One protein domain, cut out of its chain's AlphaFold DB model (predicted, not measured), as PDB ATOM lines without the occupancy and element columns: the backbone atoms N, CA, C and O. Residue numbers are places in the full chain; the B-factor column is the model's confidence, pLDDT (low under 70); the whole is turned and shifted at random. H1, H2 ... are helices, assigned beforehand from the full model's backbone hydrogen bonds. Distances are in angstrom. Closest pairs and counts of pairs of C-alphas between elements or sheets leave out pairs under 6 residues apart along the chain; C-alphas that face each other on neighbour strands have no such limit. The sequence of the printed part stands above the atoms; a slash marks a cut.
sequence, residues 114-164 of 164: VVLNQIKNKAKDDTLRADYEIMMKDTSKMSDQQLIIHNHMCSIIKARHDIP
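Overview. This is residues 114 to 164 of the 164 residues of a protein of Kalanchoe fedtschenkoi (UniProt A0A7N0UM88). One long straight helix, H1, sticks out with its first residues 114 to 127, and a second helix, H2, folds back beside its last turns, making an uneven helical hairpin with one long free arm. The loop of residues 136 to 143 joins the two at the end away from that arm. The printed part has 51 residues with two named helices, H1 then H2, and no named strand; its class is all helix. It is loose, with a radius of gyration of the C-alphas of 13.9 A, and spans 46 by 21 by 13 A, the free arm adding much of the length.

Along the chain. H1, the longest helix, holds residues 114 to 135 and measures 31.6 A from first to last C-alpha. It begins at C-alpha 114, (158.565, 127.778, 243.011), and ends at C-alpha 135, (134.594, 140.357, 226.685). H2 holds residues 144 to 160, is 24.5 A long from first to last C-alpha, and ends at C-alpha 160, (144.969, 135.221, 221.819).

Arrangement. H1 and H2 touch, with residues 131 to 135 of H1 alone and residues 150 to 157 of H2 alone. Their closest C-alphas, those of Met 135 and Cys 154, are 5.6 A apart. They run opposite ways at a steep tilt of 38 degrees and form a helical hairpin. Residues 114 to 127, which belong to H1, stand free. In both H1 and H2, every O i to N i+4 pair is within hydrogen-bond range.

Size, cuts and confidence. The two C-alphas farthest apart, those of Val 114 and Asp 144, are 46.3 A apart. Without the free residues, the body of 37 residues spans 27 by 16 by 13 A. The link from H1 to H2, 8 residues, is short but not tight. The printed part has no cut and ends at residue 164, the chain's last. Its mean pLDDT is 95.3, and residue 164 is under 70.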
ATOM      1  N   VAL A 114     159.980 127.909 242.636       98.00
ATOM      2  CA  VAL A 114     158.565 127.778 243.011       98.00
ATOM      3  C   VAL A 114     157.887 129.147 243.050       98.00
ATOM      4  O   VAL A 114     156.859 129.329 242.401       98.00
ATOM      5  N   VAL A 115     158.481 130.129 243.732       97.81
ATOM      6  CA  VAL A 115     157.931 131.492 243.824       97.81
ATOM      7  C   VAL A 115     157.832 132.148 242.445       97.81
ATOM      8  O   VAL A 115     156.800 132.726 242.116       97.81
ATOM      9  N   LEU A 116     158.859 132.020 241.597       97.56
ATOM     10  CA  LEU A 116     158.826 132.563 240.235       97.56
ATOM     11  C   LEU A 116     157.708 131.940 239.390       97.56
ATOM     12  O   LEU A 116     156.993 132.658 238.690       97.56
ATOM     13  N   ASN A 117     157.522 130.623 239.480       97.31
ATOM     14  CA  ASN A 117     156.434 129.938 238.786       97.31
ATOM     15  C   ASN A 117     155.061 130.368 239.316       97.31
ATOM     16  O   ASN A 117     154.153 130.604 238.522       97.31
ATOM     17  N   GLN A 118     154.911 130.541 240.630       97.12
ATOM     18  CA  GLN A 118     153.680 131.061 241.228       97.12
ATOM     19  C   GLN A 118     153.366 132.483 240.750       97.12
ATOM     20  O   GLN A 118     152.229 132.750 240.376       97.12
ATOM     21  N   ILE A 119     154.358 133.382 240.710       97.00
ATOM     22  CA  ILE A 119     154.191 134.750 240.191       97.00
ATOM     23  C   ILE A 119     153.764 134.712 238.722       97.00
ATOM     24  O   ILE A 119     152.819 135.394 238.335       97.00
ATOM     25  N   LYS A 120     154.426 133.884 237.909       96.62
ATOM     26  CA  LYS A 120     154.101 133.735 236.488       96.62
ATOM     27  C   LYS A 120     152.680 133.215 236.276       96.62
ATOM     28  O   LYS A 120     151.990 133.709 235.391       96.62
ATOM     29  N   ASN A 121     152.253 132.228 237.059       96.06
ATOM     30  CA  ASN A 121     150.907 131.669 236.957       96.06
ATOM     31  C   ASN A 121     149.853 132.681 237.408       96.06
ATOM     32  O   ASN A 121     148.920 132.924 236.658       96.06
ATOM     33  N   LYS A 122     150.064 133.364 238.540       96.25
ATOM     34  CA  LYS A 122     149.175 134.447 238.986       96.25
ATOM     35  C   LYS A 122     149.031 135.544 237.935       96.25
ATOM     36  O   LYS A 122     147.919 135.933 237.623       96.25
ATOM     37  N   ALA A 123     150.135 135.979 237.326       95.94
ATOM     38  CA  ALA A 123     150.084 136.973 236.259       95.94
ATOM     39  C   ALA A 123     149.248 136.494 235.058       95.94
ATOM     40  O   ALA A 123     148.473 137.270 234.508       95.94
ATOM     41  N   LYS A 124     149.370 135.218 234.667       94.50
ATOM     42  CA  LYS A 124     148.524 134.631 233.615       94.50
ATOM     43  C   LYS A 124     147.051 134.604 234.018       94.50
ATOM     44  O   LYS A 124     146.213 135.010 233.218       94.50
ATOM     45  N   ASP A 125     146.745 134.175 235.236       94.12
ATOM     46  CA  ASP A 125     145.374 134.118 235.749       94.12
ATOM     47  C   ASP A 125     144.742 135.518 235.795       94.12
ATOM     48  O   ASP A 125     143.607 135.703 235.354       94.12
ATOM     49  N   ASP A 126     145.501 136.524 236.234       95.38
ATOM     50  CA  ASP A 126     145.076 137.925 236.247       95.38
ATOM     51  C   ASP A 126     144.825 138.447 234.822       95.38
ATOM     52  O   ASP A 126     143.809 139.100 234.576       95.38
ATOM     53  N   THR A 127     145.700 138.119 233.858       95.38
ATOM     54  CA  THR A 127     145.479 138.495 232.449       95.38
ATOM     55  C   THR A 127     144.226 137.849 231.866       95.38
ATOM     56  O   THR A 127     143.440 138.530 231.212       95.38
ATOM     57  N   LEU A 128     143.992 136.564 232.154       94.19
ATOM     58  CA  LEU A 128     142.811 135.840 231.692       94.19
ATOM     59  C   LEU A 128     141.531 136.440 232.284       94.19
ATOM     60  O   LEU A 128     140.538 136.614 231.579       94.19
ATOM     61  N   ARG A 129     141.563 136.794 233.571       95.94
ATOM     62  CA  ARG A 129     140.437 137.434 234.254       95.94
ATOM     63  C   ARG A 129     140.096 138.790 233.639       95.94
ATOM     64  O   ARG A 129     138.924 139.044 233.376       95.94
ATOM     65  N   ALA A 130     141.099 139.633 233.400       96.50
ATOM     66  CA  ALA A 130     140.905 140.947 232.789       96.50
ATOM     67  C   ALA A 130     140.356 140.835 231.356       96.50
ATOM     68  O   ALA A 130     139.427 141.550 230.988       96.50
ATOM     69  N   ASP A 131     140.886 139.900 230.567       96.00
ATOM     70  CA  ASP A 131     140.397 139.612 229.216       96.00
ATOM     71  C   ASP A 131     138.919 139.185 229.225       96.00
ATOM     72  O   ASP A 131     138.113 139.682 228.435       96.00
ATOM     73  N   TYR A 132     138.542 138.298 230.148       95.06
ATOM     74  CA  TYR A 132     137.161 137.845 230.293       95.06
ATOM     75  C   TYR A 132     136.224 138.975 230.736       95.06
ATOM     76  O   TYR A 132     135.119 139.104 230.213       95.06
ATOM     77  N   GLU A 133     136.669 139.837 231.653       97.12
ATOM     78  CA  GLU A 133     135.910 141.018 232.072       97.12
ATOM     79  C   GLU A 133     135.644 141.971 230.900       97.12
ATOM     80  O   GLU A 133     134.533 142.487 230.766       97.12
ATOM     81  N   ILE A 134     136.631 142.170 230.019       96.56
ATOM     82  CA  ILE A 134     136.460 142.979 228.807       96.56
ATOM     83  C   ILE A 134     135.423 142.342 227.885       96.56
ATOM     84  O   ILE A 134     134.513 143.049 227.462       96.56
ATOM     85  N   MET A 135     135.524 141.040 227.597       95.31
ATOM     86  CA  MET A 135     134.594 140.357 226.685       95.31
ATOM     87  C   MET A 135     133.152 140.314 227.200       95.31
ATOM     88  O   MET A 135     132.220 140.393 226.408       95.31
ATOM     89  N   MET A 136     132.962 140.188 228.514       95.12
ATOM     90  CA  MET A 136     131.639 140.028 229.130       95.12
ATOM     91  C   MET A 136     130.990 141.349 229.549       95.12
ATOM     92  O   MET A 136     129.940 141.351 230.194       95.12
ATOM     93  N   LYS A 137     131.614 142.485 229.230       96.38
ATOM     94  CA  LYS A 137     131.107 143.797 229.620       96.38
ATOM     95  C   LYS A 137     129.800 144.121 228.896       96.38
ATOM     96  O   LYS A 137     129.707 143.968 227.683       96.38
ATOM     97  N   ASP A 138     128.816 144.631 229.635       96.75
ATOM     98  CA  ASP A 138     127.558 145.098 229.048       96.75
ATOM     99  C   ASP A 138     127.808 146.272 228.087       96.75
ATOM    100  O   ASP A 138     128.369 147.307 228.466       96.75
ATOM    101  N   THR A 139     127.388 146.096 226.837       97.12
ATOM    102  CA  THR A 139     127.542 147.062 225.744       97.12
ATOM    103  C   THR A 139     126.290 147.906 225.511       97.12
ATOM    104  O   THR A 139     126.343 148.841 224.716       97.12
ATOM    105  N   SER A 140     125.188 147.660 226.235       96.62
ATOM    106  CA  SER A 140     123.890 148.323 226.019       96.62
ATOM    107  C   SER A 140     123.932 149.854 226.108       96.62
ATOM    108  O   SER A 140     123.141 150.537 225.462       96.62
ATOM    109  N   LYS A 141     124.865 150.402 226.898       95.62
ATOM    110  CA  LYS A 141     125.053 151.850 227.110       95.62
ATOM    111  C   LYS A 141     126.284 152.428 226.402       95.62
ATOM    112  O   LYS A 141     126.627 153.582 226.653       95.62
ATOM    113  N   MET A 142     126.991 151.645 225.586       96.81
ATOM    114  CA  MET A 142     128.162 152.133 224.853       96.81
ATOM    115  C   MET A 142     127.733 152.964 223.640       96.81
ATOM    116  O   MET A 142     126.781 152.624 222.949       96.81
ATOM    117  N   SER A 143     128.459 154.048 223.364       98.06
ATOM    118  CA  SER A 143     128.347 154.763 222.084       98.06
ATOM    119  C   SER A 143     128.896 153.925 220.925       98.06
ATOM    120  O   SER A 143     129.714 153.028 221.140       98.06
ATOM    121  N   ASP A 144     128.537 154.265 219.686       97.25
ATOM    122  CA  ASP A 144     128.985 153.531 218.492       97.25
ATOM    123  C   ASP A 144     130.514 153.437 218.386       97.25
ATOM    124  O   ASP A 144     131.066 152.378 218.085       97.25
ATOM    125  N   GLN A 145     131.226 154.525 218.705       97.38
ATOM    126  CA  GLN A 145     132.691 154.528 218.720       97.38
ATOM    127  C   GLN A 145     133.256 153.566 219.772       97.38
ATOM    128  O   GLN A 145     134.206 152.832 219.499       97.38
ATOM    129  N   GLN A 146     132.665 153.537 220.967       96.94
ATOM    130  CA  GLN A 146     133.076 152.614 222.025       96.94
ATOM    131  C   GLN A 146     132.774 151.161 221.651       96.94
ATOM    132  O   GLN A 146     133.583 150.285 221.943       96.94
ATOM    133  N   LEU A 147     131.656 150.912 220.968       97.62
ATOM    134  CA  LEU A 147     131.260 149.583 220.516       97.62
ATOM    135  C   LEU A 147     132.231 149.034 219.460       97.62
ATOM    136  O   LEU A 147     132.632 147.874 219.536       97.62
ATOM    137  N   ILE A 148     132.691 149.879 218.529       97.69
ATOM    138  CA  ILE A 148     133.746 149.524 217.564       97.69
ATOM    139  C   ILE A 148     135.030 149.110 218.293       97.69
ATOM    140  O   ILE A 148     135.601 148.061 217.991       97.69
ATOM    141  N   ILE A 149     135.468 149.905 219.275       97.38
ATOM    142  CA  ILE A 149     136.679 149.612 220.054       97.38
ATOM    143  C   ILE A 149     136.510 148.310 220.840       97.38
ATOM    144  O   ILE A 149     137.394 147.457 220.805       97.38
ATOM    145  N   HIS A 150     135.379 148.129 221.521       97.56
ATOM    146  CA  HIS A 150     135.089 146.920 222.286       97.56
ATOM    147  C   HIS A 150     135.130 145.673 221.395       97.56
ATOM    148  O   HIS A 150     135.838 144.722 221.714       97.56
ATOM    149  N   ASN A 151     134.467 145.700 220.235       96.44
ATOM    150  CA  ASN A 151     134.479 144.585 219.287       96.44
ATOM    151  C   ASN A 151     135.892 144.266 218.784       96.44
ATOM    152  O   ASN A 151     136.267 143.097 218.684       96.44
ATOM    153  N   HIS A 152     136.696 145.297 218.507       97.12
ATOM    154  CA  HIS A 152     138.090 145.114 218.116       97.12
ATOM    155  C   HIS A 152     138.911 144.448 219.230       97.12
ATOM    156  O   HIS A 152     139.616 143.471 218.976       97.12
ATOM    157  N   MET A 153     138.766 144.912 220.474       97.06
ATOM    158  CA  MET A 153     139.435 144.310 221.631       97.06
ATOM    159  C   MET A 153     139.005 142.855 221.839       97.06
ATOM    160  O   MET A 153     139.861 141.992 222.017       97.06
ATOM    161  N   CYS A 154     137.707 142.558 221.738       96.69
ATOM    162  CA  CYS A 154     137.186 141.195 221.816       96.69
ATOM    163  C   CYS A 154     137.774 140.294 220.724       96.69
ATOM    164  O   CYS A 154     138.150 139.163 221.017       96.69
ATOM    165  N   SER A 155     137.931 140.787 219.492       96.50
ATOM    166  CA  SER A 155     138.583 140.034 218.412       96.50
ATOM    167  C   SER A 155     140.045 139.697 218.733       96.50
ATOM    168  O   SER A 155     140.457 138.553 218.546       96.50
ATOM    169  N   ILE A 156     140.812 140.650 219.277       96.50
ATOM    170  CA  ILE A 156     142.203 140.410 219.696       96.50
ATOM    171  C   ILE A 156     142.262 139.371 220.824       96.50
ATOM    172  O   ILE A 156     143.102 138.472 220.794       96.50
ATOM    173  N   ILE A 157     141.390 139.496 221.827       96.56
ATOM    174  CA  ILE A 157     141.343 138.583 222.976       96.56
ATOM    175  C   ILE A 157     140.981 137.167 222.515       96.56
ATOM    176  O   ILE A 157     141.668 136.214 222.876       96.56
ATOM    177  N   LYS A 158     139.961 137.028 221.664       95.06
ATOM    178  CA  LYS A 158     139.564 135.744 221.075       95.06
ATOM    179  C   LYS A 158     140.708 135.071 220.325       95.06
ATOM    180  O   LYS A 158     140.972 133.900 220.566       95.06
ATOM    181  N   ALA A 159     141.434 135.823 219.494       95.06
ATOM    182  CA  ALA A 159     142.590 135.304 218.767       95.06
ATOM    183  C   ALA A 159     143.743 134.883 219.696       95.06
ATOM    184  O   ALA A 159     144.456 133.936 219.397       95.06
ATOM    185  N   ARG A 160     143.934 135.569 220.831       93.81
ATOM    186  CA  ARG A 160     144.969 135.221 221.819       93.81
ATOM    187  C   ARG A 160     144.683 133.901 222.542       93.81
ATOM    188  O   ARG A 160     145.629 133.226 222.938       93.81
ATOM    189  N   HIS A 161     143.405 133.581 222.741       91.69
ATOM    190  CA  HIS A 161     142.942 132.396 223.473       91.69
ATOM    191  C   HIS A 161     142.378 131.294 222.563       91.69
ATOM    192  O   HIS A 161     141.802 130.338 223.075       91.69
ATOM    193  N   ASP A 162     142.510 131.433 221.240       90.44
ATOM    194  CA  ASP A 162     141.957 130.512 220.237       90.44
ATOM    195  C   ASP A 162     140.444 130.243 220.410       90.44
ATOM    196  O   ASP A 162     139.949 129.135 220.198       90.44
ATOM    197  N   ILE A 163     139.690 131.273 220.811       81.69
ATOM    198  CA  ILE A 163     138.232 131.211 220.983       81.69
ATOM    199  C   ILE A 163     137.563 131.592 219.650       81.69
ATOM    200  O   ILE A 163     137.872 132.665 219.123       81.69
ATOM    201  N   PRO A 164     136.644 130.769 219.107       68.00
ATOM    202  CA  PRO A 164     135.919 131.085 217.875       68.00
ATOM    203  C   PRO A 164     135.020 132.337 217.980       68.00
ATOM    204  O   PRO A 164     134.549 132.716 219.083       68.00
TER     205      PRO A 164